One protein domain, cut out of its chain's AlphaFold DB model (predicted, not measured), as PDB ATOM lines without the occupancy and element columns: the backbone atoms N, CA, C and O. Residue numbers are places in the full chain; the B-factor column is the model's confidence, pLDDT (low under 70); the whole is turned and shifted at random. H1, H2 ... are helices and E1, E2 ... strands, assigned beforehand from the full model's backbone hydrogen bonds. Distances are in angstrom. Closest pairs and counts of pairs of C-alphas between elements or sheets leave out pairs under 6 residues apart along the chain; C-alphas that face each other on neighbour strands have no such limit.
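AT A GLANCE: This is residues 450 to 564 of the 564 residues of an uncharacterized protein of Plesiocystis pacifica SIR-1 (UniProt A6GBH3). A single twisted sheet of five strands has the short helices H1 and H2 over one of its faces, both running along the strands, while H3 only grazes the sheet. The loop of residues 501 to 506 sticks out from this body. The printed part has 115 residues, with three named helices and five named strands in the order H1, E1, E2, E3, H2, E4, H3, E5. The mixed sheet has the order E1, E2, E3, E4, E5, antiparallel from E1 to E3 and parallel from E3 to E5, and the class is mixed, helices and strands. The whole is compact, with a radius of gyration of the C-alphas of 14.2 A, and its elongated outline spans 43 by 27 by 25 A.

IN THESE COORDINATES: H1 is residues 450 to 457, beginning at C-alpha 450 at (204.094, 156.856, 197.554). E1 is residues 465 to 469, E2 residues 475 to 481 and E3 residues 487 to 494; E2 and E3 are each 20.0 A long. H2 is residues 510 to 518, 12.3 A long, with C-alpha 510 at (191.847, 157.722, 203.840). E4 is residues 528 to 533, 16.9 A long. H3, residues 541 to 553, is 18.5 A long, and E5, residues 558 to 560, ends at C-alpha 560 at (185.699, 166.956, 188.332).

HOW THE PARTS SIT: E1, E2 and E3 form a meander, each strand the antiparallel neighbour of the one before, and both pairs are hairpins. N 468 and O 477 are 2.9 A apart across E1 and E2, and N 478 and O 491 are 2.8 A apart across E2 and E3. E3, H2, E4 and E4, H3, E5 are strand-helix-strand units, two parallel neighbour strands with a helix between, each with a right-handed crossover. N 530 and O 490 are 2.8 A apart across E3 and E4, and N 560 and O 529 are 2.9 A apart across E4 and E5. H1 lies over E2 at a height over the sheet of 9.6 A; its closest C-alphas to E3 are those of Met 455 and Phe 487, 5.6 A apart. H2, on the same face, lies over E3 at a height of 10.0 A. H2 and H3 are close but not clearly touching, with the C-alphas of Trp 511 and Gln 543 closest at 7.9 A, and run the same way at a shallow tilt of 8 degrees. H3 only grazes the sheet with residues 547 to 551. In H1, H2 and H3 every O i to N i+4 pair is within hydrogen-bond range.

THE WHOLE: The C-alphas farthest apart are those of Asp 483 and Ala 504, 43.5 A. The printed part has no cut, and its last residue, Arg 564, is the chain's last. The link from E3 to H2, 15 residues, is long. The mean pLDDT of the printed part is 87.8, and residues 500 to 506 and 561 to 564 are under 70.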
ATOM      1  N   PHE A 450     203.160 157.230 198.620       89.50
ATOM      2  CA  PHE A 450     204.094 156.856 197.554       89.50
ATOM      3  C   PHE A 450     203.555 157.159 196.153       89.50
ATOM      4  O   PHE A 450     204.331 157.136 195.204       89.50
ATOM      5  N   LEU A 451     202.266 157.486 195.987       92.31
ATOM      6  CA  LEU A 451     201.697 157.804 194.670       92.31
ATOM      7  C   LEU A 451     202.499 158.858 193.888       92.31
ATOM      8  O   LEU A 451     202.772 158.606 192.714       92.31
ATOM      9  N   PRO A 452     202.979 159.965 194.498       94.19
ATOM     10  CA  PRO A 452     203.794 160.941 193.779       94.19
ATOM     11  C   PRO A 452     205.085 160.350 193.199       94.19
ATOM     12  O   PRO A 452     205.570 160.815 192.171       94.19
ATOM     13  N   THR A 453     205.671 159.329 193.835       93.19
ATOM     14  CA  THR A 453     206.890 158.693 193.315       93.19
ATOM     15  C   THR A 453     206.574 157.773 192.142       93.19
ATOM     16  O   THR A 453     207.296 157.813 191.151       93.19
ATOM     17  N   TYR A 454     205.441 157.064 192.170       94.38
ATOM     18  CA  TYR A 454     204.938 156.315 191.010       94.38
ATOM     19  C   TYR A 454     204.577 157.230 189.832       94.38
ATOM     20  O   TYR A 454     204.959 156.921 188.707       94.38
ATOM     21  N   MET A 455     203.922 158.372 190.074       94.81
ATOM     22  CA  MET A 455     203.609 159.358 189.026       94.81
ATOM     23  C   MET A 455     204.877 159.833 188.303       94.81
ATOM     24  O   MET A 455     204.911 159.873 187.077       94.81
ATOM     25  N   ARG A 456     205.940 160.144 189.060       93.94
ATOM     26  CA  ARG A 456     207.218 160.632 188.514       93.94
ATOM     27  C   ARG A 456     208.021 159.539 187.821       93.94
ATOM     28  O   ARG A 456     208.485 159.741 186.705       93.94
ATOM     29  N   GLU A 457     208.200 158.391 188.473       94.31
ATOM     30  CA  GLU A 457     208.992 157.287 187.916       94.31
ATOM     31  C   GLU A 457     208.344 156.711 186.650       94.31
ATOM     32  O   GLU A 457     209.063 156.283 185.755       94.31
ATOM     33  N   LEU A 458     207.009 156.725 186.549       94.31
ATOM     34  CA  LEU A 458     206.260 156.198 185.401       94.31
ATOM     35  C   LEU A 458     205.781 157.282 184.420       94.31
ATOM     36  O   LEU A 458     204.950 156.988 183.554       94.31
ATOM     37  N   ALA A 459     206.297 158.510 184.530       90.50
ATOM     38  CA  ALA A 459     205.876 159.636 183.696       90.50
ATOM     39  C   ALA A 459     206.013 159.323 182.196       90.50
ATOM     40  O   ALA A 459     205.051 159.480 181.452       90.50
ATOM     41  N   GLU A 460     207.156 158.771 181.779       87.38
ATOM     42  CA  GLU A 460     207.457 158.408 180.380       87.38
ATOM     43  C   GLU A 460     207.152 156.934 180.041       87.38
ATOM     44  O   GLU A 460     207.431 156.462 178.941       87.38
ATOM     45  N   HIS A 461     206.611 156.171 180.993       94.00
ATOM     46  CA  HIS A 461     206.297 154.755 180.796       94.00
ATOM     47  C   HIS A 461     205.041 154.584 179.902       94.00
ATOM     48  O   HIS A 461     204.188 155.459 179.913       94.00
ATOM     49  N   PRO A 462     204.845 153.491 179.135       94.00
ATOM     50  CA  PRO A 462     203.642 153.318 178.298       94.00
ATOM     51  C   PRO A 462     202.372 152.886 179.057       94.00
ATOM     52  O   PRO A 462     201.277 152.962 178.508       94.00
ATOM     53  N   LEU A 463     202.500 152.423 180.306       96.69
ATOM     54  CA  LEU A 463     201.385 151.947 181.146       96.69
ATOM     55  C   LEU A 463     200.235 152.960 181.173       96.69
ATOM     56  O   LEU A 463     200.433 154.072 181.654       96.69
ATOM     57  N   ALA A 464     199.047 152.573 180.713       96.75
ATOM     58  CA  ALA A 464     197.906 153.479 180.591       96.75
ATOM     59  C   ALA A 464     197.190 153.720 181.927       96.75
ATOM     60  O   ALA A 464     196.689 154.819 182.170       96.75
ATOM     61  N   VAL A 465     197.144 152.699 182.790       97.94
ATOM     62  CA  VAL A 465     196.426 152.754 184.065       97.94
ATOM     63  C   VAL A 465     197.273 152.199 185.204       97.94
ATOM     64  O   VAL A 465     197.729 151.057 185.161       97.94
ATOM     65  N   PHE A 466     197.423 152.987 186.265       97.75
ATOM     66  CA  PHE A 466     197.965 152.535 187.543       97.75
ATOM     67  C   PHE A 466     196.887 152.669 188.612       97.75
ATOM     68  O   PHE A 466     196.243 153.710 188.720       97.75
ATOM     69  N   SER A 467     196.673 151.639 189.420       96.81
ATOM     70  CA  SER A 467     195.654 151.678 190.463       96.81
ATOM     71  C   SER A 467     196.153 151.048 191.755       96.81
ATOM     72  O   SER A 467     196.874 150.052 191.751       96.81
ATOM     73  N   THR A 468     195.793 151.657 192.882       94.50
ATOM     74  CA  THR A 468     196.175 151.169 194.205       94.50
ATOM     75  C   THR A 468     195.051 151.294 195.218       94.50
ATOM     76  O   THR A 468     194.256 152.238 195.192       94.50
ATOM     77  N   LEU A 469     195.010 150.339 196.140       89.38
ATOM     78  CA  LEU A 469     194.206 150.401 197.353       89.38
ATOM     79  C   LEU A 469     195.033 150.999 198.494       89.38
ATOM     80  O   LEU A 469     196.222 150.701 198.619       89.38
ATOM     81  N   ASP A 470     194.400 151.793 199.357       83.56
ATOM     82  CA  ASP A 470     195.034 152.171 200.623       83.56
ATOM     83  C   ASP A 470     195.192 150.970 201.576       83.56
ATOM     84  O   ASP A 470     194.687 149.863 201.348       83.56
ATOM     85  N   GLU A 471     195.943 151.186 202.659       74.56
ATOM     86  CA  GLU A 471     196.289 150.134 203.622       74.56
ATOM     87  C   GLU A 471     195.027 149.507 204.249       74.56
ATOM     88  O   GLU A 471     194.947 148.287 204.389       74.56
ATOM     89  N   GLU A 472     194.000 150.319 204.522       76.88
ATOM     90  CA  GLU A 472     192.724 149.875 205.101       76.88
ATOM     91  C   GLU A 472     191.676 149.418 204.064       76.88
ATOM     92  O   GLU A 472     190.587 148.971 204.434       76.88
ATOM     93  N   ARG A 473     191.977 149.502 202.758       83.50
ATOM     94  CA  ARG A 473     191.057 149.193 201.641       83.50
ATOM     95  C   ARG A 473     189.747 150.000 201.703       83.50
ATOM     96  O   ARG A 473     188.672 149.522 201.316       83.50
ATOM     97  N   ASN A 474     189.844 151.227 202.203       88.31
ATOM     98  CA  ASN A 474     188.774 152.207 202.330       88.31
ATOM     99  C   ASN A 474     188.713 153.158 201.127       88.31
ATOM    100  O   ASN A 474     187.646 153.725 200.875       88.31
ATOM    101  N   ALA A 475     189.788 153.276 200.345       91.00
ATOM    102  CA  ALA A 475     189.820 154.046 199.108       91.00
ATOM    103  C   ALA A 475     190.615 153.339 197.999       91.00
ATOM    104  O   ALA A 475     191.610 152.660 198.251       91.00
ATOM    105  N   THR A 476     190.162 153.510 196.757       95.25
ATOM    106  CA  THR A 476     190.899 153.130 195.542       95.25
ATOM    107  C   THR A 476     191.348 154.391 194.823       95.25
ATOM    108  O   THR A 476     190.531 155.282 194.602       95.25
ATOM    109  N   TYR A 477     192.618 154.448 194.442       96.19
ATOM    110  CA  TYR A 477     193.228 155.548 193.703       96.19
ATOM    111  C   TYR A 477     193.600 155.023 192.324       96.19
ATOM    112  O   TYR A 477     194.328 154.040 192.224       96.19
ATOM    113  N   THR A 478     193.097 155.645 191.268       97.62
ATOM    114  CA  THR A 478     193.372 155.267 189.882       97.62
ATOM    115  C   THR A 478     193.986 156.452 189.160       97.62
ATOM    116  O   THR A 478     193.347 157.490 189.021       97.62
ATOM    117  N   LEU A 479     195.227 156.281 188.720       97.19
ATOM    118  CA  LEU A 479     195.951 157.208 187.867       97.19
ATOM    119  C   LEU A 479     195.793 156.786 186.406       97.19
ATOM    120  O   LEU A 479     196.016 155.623 186.054       97.19
ATOM    121  N   THR A 480     195.440 157.749 185.564       97.06
ATOM    122  CA  THR A 480     195.334 157.611 184.108       97.06
ATOM    123  C   THR A 480     196.125 158.711 183.417       97.06
ATOM    124  O   THR A 480     196.468 159.725 184.032       97.06
ATOM    125  N   ARG A 481     196.458 158.490 182.144       94.56
ATOM    126  CA  ARG A 481     197.177 159.484 181.346       94.56
ATOM    127  C   ARG A 481     196.228 160.522 180.762       94.56
ATOM    128  O   ARG A 481     195.241 160.143 180.135       94.56
ATOM    129  N   GLY A 482     196.530 161.801 180.961       90.12
ATOM    130  CA  GLY A 482     195.881 162.910 180.267       90.12
ATOM    131  C   GLY A 482     196.602 163.308 178.982       90.12
ATOM    132  O   GLY A 482     197.454 162.581 178.467       90.12
ATOM    133  N   ASP A 483     196.273 164.494 178.473       87.44
ATOM    134  CA  ASP A 483     196.781 165.005 177.192       87.44
ATOM    135  C   ASP A 483     198.302 165.228 177.188       87.44
ATOM    136  O   ASP A 483     198.934 165.200 176.133       87.44
ATOM    137  N   SER A 484     198.910 165.412 178.367       86.25
ATOM    138  CA  SER A 484     200.366 165.512 178.526       86.25
ATOM    139  C   SER A 484     201.091 164.189 178.251       86.25
ATOM    140  O   SER A 484     202.314 164.165 178.108       86.25
ATOM    141  N   GLY A 485     200.350 163.079 178.219       87.75
ATOM    142  CA  GLY A 485     200.892 161.732 178.188       87.75
ATOM    143  C   GLY A 485     201.445 161.255 179.532       87.75
ATOM    144  O   GLY A 485     201.836 160.098 179.599       87.75
ATOM    145  N   ALA A 486     201.463 162.071 180.594       91.31
ATOM    146  CA  ALA A 486     201.881 161.681 181.944       91.31
ATOM    147  C   ALA A 486     200.694 161.200 182.799       91.31
ATOM    148  O   ALA A 486     199.539 161.433 182.457       91.31
ATOM    149  N   PHE A 487     200.967 160.541 183.932       94.38
ATOM    150  CA  PHE A 487     199.945 160.196 184.930       94.38
ATOM    151  C   PHE A 487     199.502 161.432 185.727       94.38
ATOM    152  O   PHE A 487     199.931 161.626 186.862       94.38
ATOM    153  N   ASP A 488     198.651 162.259 185.128       94.50
ATOM    154  CA  ASP A 488     198.185 163.545 185.663       94.50
ATOM    155  C   ASP A 488     196.668 163.586 185.931       94.50
ATOM    156  O   ASP A 488     196.144 164.601 186.398       94.50
ATOM    157  N   GLN A 489     195.949 162.488 185.689       96.12
ATOM    158  CA  GLN A 489     194.534 162.352 186.026       96.12
ATOM    159  C   GLN A 489     194.366 161.355 187.174       96.12
ATOM    160  O   GLN A 489     194.723 160.184 187.043       96.12
ATOM    161  N   LEU A 490     193.812 161.811 188.299       96.75
ATOM    162  CA  LEU A 490     193.579 160.991 189.487       96.75
ATOM    163  C   LEU A 490     192.082 160.848 189.763       96.75
ATOM    164  O   LEU A 490     191.404 161.824 190.075       96.75
ATOM    165  N   HIS A 491     191.589 159.614 189.740       96.75
ATOM    166  CA  HIS A 491     190.261 159.257 190.229       96.75
ATOM    167  C   HIS A 491     190.364 158.527 191.574       96.75
ATOM    168  O   HIS A 491     191.082 157.533 191.698       96.75
ATOM    169  N   VAL A 492     189.634 158.997 192.586       95.50
ATOM    170  CA  VAL A 492     189.616 158.408 193.930       95.50
ATOM    171  C   VAL A 492     188.209 157.959 194.289       95.50
ATOM    172  O   VAL A 492     187.297 158.773 194.412       95.50
ATOM    173  N   ALA A 493     188.033 156.661 194.520       94.44
ATOM    174  CA  ALA A 493     186.767 156.079 194.946       94.44
ATOM    175  C   ALA A 493     186.821 155.675 196.426       94.44
ATOM    176  O   ALA A 493     187.471 154.697 196.798       94.44
ATOM    177  N   PHE A 494     186.093 156.401 197.273       92.19
ATOM    178  CA  PHE A 494     185.972 156.132 198.702       92.19
ATOM    179  C   PHE A 494     184.859 155.124 198.999       92.19
ATOM    180  O   PHE A 494     183.668 155.387 198.799       92.19
ATOM    181  N   ARG A 495     185.235 153.992 199.599       90.25
ATOM    182  CA  ARG A 495     184.314 153.133 200.351       90.25
ATOM    183  C   ARG A 495     183.954 153.786 201.683       90.25
ATOM    184  O   ARG A 495     182.783 153.771 202.057       90.25
ATOM    185  N   ARG A 496     184.942 154.364 202.372       86.88
ATOM    186  CA  ARG A 496     184.808 155.179 203.590       86.88
ATOM    187  C   ARG A 496     185.844 156.300 203.550       86.88
ATOM    188  O   ARG A 496     186.967 156.065 203.130       86.88
ATOM    189  N   THR A 497     185.466 157.499 203.978       82.44
ATOM    190  CA  THR A 497     186.390 158.643 204.091       82.44
ATOM    191  C   THR A 497     187.049 158.711 205.464       82.44
ATOM    192  O   THR A 497     188.240 158.992 205.559       82.44
ATOM    193  N   ASN A 498     186.278 158.407 206.511       80.12
ATOM    194  CA  ASN A 498     186.696 158.440 207.911       80.12
ATOM    195  C   ASN A 498     186.925 157.025 208.460       80.12
ATOM    196  O   ASN A 498     186.383 156.048 207.930       80.12
ATOM    197  N   ARG A 499     187.677 156.930 209.564       71.38
ATOM    198  CA  ARG A 499     187.941 155.662 210.258       71.38
ATOM    199  C   ARG A 499     186.661 154.963 210.703       71.38
ATOM    200  O   ARG A 499     185.620 155.580 210.943       71.38
ATOM    201  N   SER A 500     186.765 153.650 210.885       64.50
ATOM    202  CA  SER A 500     185.768 152.911 211.654       64.50
ATOM    203  C   SER A 500     185.801 153.386 213.115       64.50
ATOM    204  O   SER A 500     186.883 153.422 213.693       64.50
ATOM    205  N   PRO A 501     184.658 153.680 213.759       54.88
ATOM    206  CA  PRO A 501     184.625 154.090 215.170       54.88
ATOM    207  C   PRO A 501     185.107 153.000 216.147       54.88
ATOM    208  O   PRO A 501     185.238 153.257 217.339       54.88
ATOM    209  N   TYR A 502     185.362 151.785 215.652       55.69
ATOM    210  CA  TYR A 502     185.861 150.643 216.419       55.69
ATOM    211  C   TYR A 502     187.370 150.401 216.258       55.69
ATOM    212  O   TYR A 502     187.879 149.428 216.809       55.69
ATOM    213  N   ASP A 503     188.076 151.234 215.489       58.03
ATOM    214  CA  ASP A 503     189.518 151.095 215.293       58.03
ATOM    215  C   ASP A 503     190.282 151.927 216.334       58.03
ATOM    216  O   ASP A 503     190.193 153.154 216.352       58.03
ATOM    217  N   ALA A 504     190.998 151.257 217.240       54.53
ATOM    218  CA  ALA A 504     191.745 151.896 218.327       54.53
ATOM    219  C   ALA A 504     193.150 152.368 217.900       54.53
ATOM    220  O   ALA A 504     193.896 152.911 218.719       54.53
ATOM    221  N   THR A 505     193.544 152.141 216.642       58.84
ATOM    222  CA  THR A 505     194.873 152.510 216.139       58.84
ATOM    223  C   THR A 505     194.938 153.983 215.695       58.84
ATOM    224  O   THR A 505     193.952 154.527 215.199       58.84
ATOM    225  N   PRO A 506     196.087 154.675 215.854       62.81
ATOM    226  CA  PRO A 506     196.227 156.106 215.558       62.81
ATOM    227  C   PRO A 506     196.476 156.453 214.066       62.81
ATOM    228  O   PRO A 506     196.903 157.568 213.782       62.81
ATOM    229  N   LEU A 507     196.210 155.562 213.103       70.50
ATOM    230  CA  LEU A 507     196.606 155.710 211.683       70.50
ATOM    231  C   LEU A 507     195.732 156.679 210.862       70.50
ATOM    232  O   LEU A 507     194.527 156.487 210.848       70.50
ATOM    233  N   PRO A 508     196.258 157.684 210.135       79.88
ATOM    234  CA  PRO A 508     195.439 158.669 209.406       79.88
ATOM    235  C   PRO A 508     194.333 158.042 208.537       79.88
ATOM    236  O   PRO A 508     194.542 157.013 207.899       79.88
ATOM    237  N   SER A 509     193.157 158.668 208.505       87.25
ATOM    238  CA  SER A 509     192.039 158.261 207.646       87.25
ATOM    239  C   SER A 509     192.385 158.373 206.157       87.25
ATOM    240  O   SER A 509     193.251 159.156 205.764       87.25
ATOM    241  N   SER A 510     191.661 157.652 205.297       88.94
ATOM    242  CA  SER A 510     191.847 157.722 203.840       88.94
ATOM    243  C   SER A 510     191.729 159.149 203.296       88.94
ATOM    244  O   SER A 510     192.437 159.506 202.357       88.94
ATOM    245  N   TRP A 511     190.865 159.979 203.892       91.06
ATOM    246  CA  TRP A 511     190.763 161.399 203.553       91.06
ATOM    247  C   TRP A 511     192.030 162.185 203.919       91.06
ATOM    248  O   TRP A 511     192.576 162.902 203.082       91.06
ATOM    249  N   GLU A 512     192.529 162.037 205.148       90.44
ATOM    250  CA  GLU A 512     193.753 162.715 205.600       90.44
ATOM    251  C   GLU A 512     194.972 162.285 204.774       90.44
ATOM    252  O   GLU A 512     195.813 163.118 204.425       90.44
ATOM    253  N   LEU A 513     195.048 161.001 204.403       89.75
ATOM    254  CA  LEU A 513     196.089 160.468 203.522       89.75
ATOM    255  C   LEU A 513     196.017 161.072 202.114       89.75
ATOM    256  O   LEU A 513     197.062 161.432 201.569       89.75
ATOM    257  N   LEU A 514     194.813 161.219 201.541       93.44
ATOM    258  CA  LEU A 514     194.619 161.912 200.263       93.44
ATOM    259  C   LEU A 514     195.112 163.360 200.355       93.44
ATOM    260  O   LEU A 514     195.944 163.759 199.547       93.44
ATOM    261  N   MET A 515     194.647 164.133 201.340       94.31
ATOM    262  CA  MET A 515     195.016 165.550 201.469       94.31
ATOM    263  C   MET A 515     196.519 165.737 201.703       94.31
ATOM    264  O   MET A 515     197.131 166.631 201.120       94.31
ATOM    265  N   THR A 516     197.136 164.855 202.496       93.12
ATOM    266  CA  THR A 516     198.592 164.843 202.704       93.12
ATOM    267  C   THR A 516     199.337 164.573 201.397       93.12
ATOM    268  O   THR A 516     200.311 165.258 201.088       93.12
ATOM    269  N   MET A 517     198.877 163.596 200.610       94.50
ATOM    270  CA  MET A 517     199.472 163.285 199.311       94.50
ATOM    271  C   MET A 517     199.319 164.457 198.335       94.50
ATOM    272  O   MET A 517     200.321 164.875 197.758       94.50
ATOM    273  N   LEU A 518     198.123 165.043 198.219       95.69
ATOM    274  CA  LEU A 518     197.869 166.198 197.352       95.69
ATOM    275  C   LEU A 518     198.758 167.396 197.713       95.69
ATOM    276  O   LEU A 518     199.271 168.067 196.825       95.69
ATOM    277  N   GLY A 519     199.002 167.638 199.006       94.19
ATOM    278  CA  GLY A 519     199.918 168.688 199.471       94.19
ATOM    279  C   GLY A 519     201.400 168.434 199.159       94.19
ATOM    280  O   GLY A 519     202.209 169.353 199.265       94.19
ATOM    281  N   SER A 520     201.772 167.208 198.776       93.94
ATOM    282  CA  SER A 520     203.149 166.826 198.420       93.94
ATOM    283  C   SER A 520     203.441 166.850 196.913       93.94
ATOM    284  O   SER A 520     204.589 166.638 196.497       93.94
ATOM    285  N   LEU A 521     202.412 167.080 196.090       94.94
ATOM    286  CA  LEU A 521     202.547 167.182 194.642       94.94
ATOM    287  C   LEU A 521     203.253 168.485 194.257       94.94
ATOM    288  O   LEU A 521     203.086 169.528 194.888       94.94
ATOM    289  N   ARG A 522     204.067 168.421 193.204       93.25
ATOM    290  CA  ARG A 522     204.650 169.609 192.579       93.25
ATOM    291  C   ARG A 522     203.628 170.217 191.628       93.25
ATOM    292  O   ARG A 522     202.780 169.525 191.069       93.25
ATOM    293  N   ARG A 523     203.760 171.522 191.403       89.69
ATOM    294  CA  ARG A 523     202.920 172.249 190.453       89.69
ATOM    295  C   ARG A 523     202.979 171.592 189.068       89.69
ATOM    296  O   ARG A 523     204.074 171.369 188.555       89.69
ATOM    297  N   GLY A 524     201.815 171.301 188.488       88.94
ATOM    298  CA  GLY A 524     201.685 170.648 187.181       88.94
ATOM    299  C   GLY A 524     201.810 169.118 187.177       88.94
ATOM    300  O   GLY A 524     201.718 168.531 186.108       88.94
ATOM    301  N   GLU A 525     201.996 168.452 188.327       93.12
ATOM    302  CA  GLU A 525     201.981 166.974 188.386       93.12
ATOM    303  C   GLU A 525     200.572 166.382 188.292       93.12
ATOM    304  O   GLU A 525     200.423 165.204 187.981       93.12
ATOM    305  N   LEU A 526     199.544 167.183 188.564       95.50
ATOM    306  CA  LEU A 526     198.148 166.785 188.468       95.50
ATOM    307  C   LEU A 526     197.407 167.807 187.610       95.50
ATOM    308  O   LEU A 526     197.525 169.006 187.842       95.50
ATOM    309  N   ALA A 527     196.653 167.321 186.634       95.44
ATOM    310  CA  ALA A 527     195.812 168.116 185.750       95.44
ATOM    311  C   ALA A 527     194.330 167.954 186.099       95.44
ATOM    312  O   ALA A 527     193.566 168.905 185.969       95.44
ATOM    313  N   ARG A 528     193.914 166.771 186.575       96.06
ATOM    314  CA  ARG A 528     192.515 166.497 186.927       96.06
ATOM    315  C   ARG A 528     192.386 165.630 188.172       96.06
ATOM    316  O   ARG A 528     193.055 164.606 188.298       96.06
ATOM    317  N   LEU A 529     191.465 166.011 189.054       96.62
ATOM    318  CA  LEU A 529     191.074 165.251 190.238       96.62
ATOM    319  C   LEU A 529     189.579 164.932 190.184       96.62
ATOM    320  O   LEU A 529     188.751 165.835 190.134       96.62
ATOM    321  N   GLU A 530     189.229 163.652 190.249       95.88
ATOM    322  CA  GLU A 530     187.848 163.184 190.356       95.88
ATOM    323  C   GLU A 530     187.674 162.382 191.645       95.88
ATOM    324  O   GLU A 530     188.392 161.416 191.896       95.88
ATOM    325  N   LEU A 531     186.713 162.768 192.481       94.31
ATOM    326  CA  LEU A 531     186.427 162.077 193.736       94.31
ATOM    327  C   LEU A 531     185.052 161.435 193.659       94.31
ATOM    328  O   LEU A 531     184.098 162.075 193.240       94.31
ATOM    329  N   ARG A 532     184.922 160.195 194.121       92.75
ATOM    330  CA  ARG A 532     183.650 159.480 194.213       92.75
ATOM    331  C   ARG A 532     183.475 158.909 195.608       92.75
ATOM    332  O   ARG A 532     184.376 158.280 196.153       92.75
ATOM    333  N   TRP A 533     182.279 159.055 196.163       90.06
ATOM    334  CA  TRP A 533     181.940 158.543 197.489       90.06
ATOM    335  C   TRP A 533     180.906 157.428 197.415       90.06
ATOM    336  O   TRP A 533     180.043 157.402 196.533       90.06
ATOM    337  N   SER A 534     180.963 156.497 198.366       87.50
ATOM    338  CA  SER A 534     179.886 155.528 198.530       87.50
ATOM    339  C   SER A 534     178.609 156.223 199.012       87.50
ATOM    340  O   SER A 534     178.651 157.133 199.840       87.50
ATOM    341  N   LYS A 535     177.442 155.722 198.584       83.62
ATOM    342  CA  LYS A 535     176.132 156.242 199.027       83.62
ATOM    343  C   LYS A 535     175.951 156.235 200.550       83.62
ATOM    344  O   LYS A 535     175.155 157.002 201.073       83.62
ATOM    345  N   LYS A 536     176.649 155.338 201.252       86.31
ATOM    346  CA  LYS A 536     176.541 155.165 202.705       86.31
ATOM    347  C   LYS A 536     177.433 156.135 203.488       86.31
ATOM    348  O   LYS A 536     177.131 156.422 204.640       86.31
ATOM    349  N   TYR A 537     178.521 156.607 202.887       84.44
ATOM    350  CA  TYR A 537     179.552 157.403 203.551       84.44
ATOM    351  C   TYR A 537     179.866 158.636 202.698       84.44
ATOM    352  O   TYR A 537     180.878 158.677 202.000       84.44
ATOM    353  N   ALA A 538     178.947 159.603 202.726       84.50
ATOM    354  CA  ALA A 538     179.106 160.898 202.069       84.50
ATOM    355  C   ALA A 538     180.194 161.748 202.764       84.50
ATOM    356  O   ALA A 538     180.432 161.553 203.961       84.50
ATOM    357  N   PRO A 539     180.844 162.683 202.046       87.50
ATOM    358  CA  PRO A 539     181.842 163.568 202.642       87.50
ATOM    359  C   PRO A 539     181.204 164.524 203.657       87.50
ATOM    360  O   PRO A 539     180.037 164.900 203.525       87.50
ATOM    361  N   THR A 540     181.972 164.934 204.667       90.12
ATOM    362  CA  THR A 540     181.541 165.956 205.634       90.12
ATOM    363  C   THR A 540     181.677 167.368 205.050       90.12
ATOM    364  O   THR A 540     182.398 167.581 204.075       90.12
ATOM    365  N   ALA A 541     181.008 168.356 205.656       89.88
ATOM    366  CA  ALA A 541     181.149 169.761 205.257       89.88
ATOM    367  C   ALA A 541     182.607 170.249 205.358       89.88
ATOM    368  O   ALA A 541     183.101 170.887 204.437       89.88
ATOM    369  N   GLU A 542     183.311 169.859 206.423       90.94
ATOM    370  CA  GLU A 542     184.731 170.166 206.635       90.94
ATOM    371  C   GLU A 542     185.625 169.572 205.535       90.94
ATOM    372  O   GLU A 542     186.536 170.231 205.044       90.94
ATOM    373  N   GLN A 543     185.335 168.348 205.076       91.44
ATOM    374  CA  GLN A 543     186.056 167.730 203.958       91.44
ATOM    375  C   GLN A 543     185.837 168.502 202.652       91.44
ATOM    376  O   GLN A 543     186.782 168.736 201.901       91.44
ATOM    377  N   LEU A 544     184.603 168.934 202.384       91.19
ATOM    378  CA  LEU A 544     184.291 169.731 201.197       91.19
ATOM    379  C   LEU A 544     184.953 171.116 201.241       91.19
ATOM    380  O   LEU A 544     185.462 171.574 200.221       91.19
ATOM    381  N   GLU A 545     184.994 171.761 202.406       93.00
ATOM    382  CA  GLU A 545     185.667 173.050 202.603       93.00
ATOM    383  C   GLU A 545     187.190 172.933 202.449       93.00
ATOM    384  O   GLU A 545     187.813 173.738 201.749       93.00
ATOM    385  N   ALA A 546     187.794 171.888 203.025       93.00
ATOM    386  CA  ALA A 546     189.216 171.596 202.864       93.00
ATOM    387  C   ALA A 546     189.579 171.341 201.391       93.00
ATOM    388  O   ALA A 546     190.590 171.850 200.902       93.00
ATOM    389  N   LEU A 547     188.735 170.604 200.660       93.12
ATOM    390  CA  LEU A 547     188.910 170.366 199.227       93.12
ATOM    391  C   LEU A 547     188.791 171.653 198.409       93.12
ATOM    392  O   LEU A 547     189.614 171.887 197.531       93.12
ATOM    393  N   ALA A 548     187.795 172.492 198.702       91.94
ATOM    394  CA  ALA A 548     187.604 173.771 198.022       91.94
ATOM    395  C   ALA A 548     188.788 174.720 198.262       91.94
ATOM    396  O   ALA A 548     189.259 175.373 197.332       91.94
ATOM    397  N   THR A 549     189.314 174.745 199.490       94.88
ATOM    398  CA  THR A 549     190.506 175.524 199.855       94.88
ATOM    399  C   THR A 549     191.729 175.049 199.076       94.88
ATOM    400  O   THR A 549     192.450 175.860 198.495       94.88
ATOM    401  N   TRP A 550     191.946 173.732 199.013       94.75
ATOM    402  CA  TRP A 550     193.036 173.155 198.233       94.75
ATOM    403  C   TRP A 550     192.884 173.440 196.732       94.75
ATOM    404  O   TRP A 550     193.850 173.862 196.100       94.75
ATOM    405  N   ALA A 551     191.682 173.293 196.168       92.25
ATOM    406  CA  ALA A 551     191.414 173.582 194.758       92.25
ATOM    407  C   ALA A 551     191.641 175.067 194.420       92.25
ATOM    408  O   ALA A 551     192.236 175.383 193.396       92.25
ATOM    409  N   GLY A 552     191.257 175.988 195.312       92.44
ATOM    410  CA  GLY A 552     191.529 177.420 195.149       92.44
ATOM    411  C   GLY A 552     193.024 177.765 195.134       92.44
ATOM    412  O   GLY A 552     193.429 178.703 194.450       92.44
ATOM    413  N   ALA A 553     193.852 176.995 195.847       93.38
ATOM    414  CA  ALA A 553     195.308 177.139 195.831       93.38
ATOM    415  C   ALA A 553     195.983 176.487 194.604       93.38
ATOM    416  O   ALA A 553     197.137 176.807 194.322       93.38
ATOM    417  N   ASN A 554     195.276 175.613 193.876       94.06
ATOM    418  CA  ASN A 554     195.774 174.868 192.712       94.06
ATOM    419  C   ASN A 554     194.824 175.045 191.506       94.06
ATOM    420  O   ASN A 554     194.218 174.074 191.049       94.06
ATOM    421  N   PRO A 555     194.656 176.279 190.988       92.12
ATOM    422  CA  PRO A 555     193.667 176.590 189.952       92.12
ATOM    423  C   PRO A 555     193.929 175.897 188.606       92.12
ATOM    424  O   PRO A 555     193.047 175.876 187.753       92.12
ATOM    425  N   GLU A 556     195.130 175.355 188.390       91.88
ATOM    426  CA  GLU A 556     195.463 174.547 187.217       91.88
ATOM    427  C   GLU A 556     194.859 173.134 187.235       91.88
ATOM    428  O   GLU A 556     194.848 172.483 186.192       91.88
ATOM    429  N   VAL A 557     194.378 172.652 188.387       93.75
ATOM    430  CA  VAL A 557     193.785 171.317 188.514       93.75
ATOM    431  C   VAL A 557     192.281 171.396 188.270       93.75
ATOM    432  O   VAL A 557     191.543 172.029 189.024       93.75
ATOM    433  N   GLU A 558     191.798 170.682 187.258       94.06
ATOM    434  CA  GLU A 558     190.370 170.489 187.037       94.06
ATOM    435  C   GLU A 558     189.794 169.576 188.132       94.06
ATOM    436  O   GLU A 558     190.070 168.374 188.180       94.06
ATOM    437  N   LEU A 559     188.963 170.131 189.017       91.50
ATOM    438  CA  LEU A 559     188.189 169.336 189.965       91.50
ATOM    439  C   LEU A 559     186.900 168.852 189.289       91.50
ATOM    440  O   LEU A 559     185.922 169.591 189.168       91.50
ATOM    441  N   ALA A 560     186.888 167.589 188.873       84.81
ATOM    442  CA  ALA A 560     185.699 166.956 188.332       84.81
ATOM    443  C   ALA A 560     184.744 166.599 189.478       84.81
ATOM    444  O   ALA A 560     185.043 165.772 190.347       84.81
ATOM    445  N   HIS A 561     183.570 167.228 189.484       66.12
ATOM    446  CA  HIS A 561     182.510 166.862 190.411       66.12
ATOM    447  C   HIS A 561     181.824 165.584 189.926       66.12
ATOM    448  O   HIS A 561     181.321 165.563 188.798       66.12
ATOM    449  N   PRO A 562     181.720 164.535 190.758       51.50
ATOM    450  CA  PRO A 562     180.859 163.422 190.418       51.50
ATOM    451  C   PRO A 562     179.425 163.962 190.393       51.50
ATOM    452  O   PRO A 562     178.905 164.463 191.395       51.50
ATOM    453  N   GLY A 563     178.764 163.877 189.242       44.62
ATOM    454  CA  GLY A 563     177.306 163.914 189.233       44.62
ATOM    455  C   GLY A 563     176.784 162.887 190.248       44.62
ATOM    456  O   GLY A 563     177.356 161.803 190.373       44.62
ATOM    457  N   ARG A 564     175.760 163.274 191.020       35.41
ATOM    458  CA  ARG A 564     175.104 162.425 192.031       35.41
ATOM    459  C   ARG A 564     174.822 160.999 191.559       35.41
ATOM    460  O   ARG A 564     174.361 160.845 190.408       35.41
TER     461      ARG A 564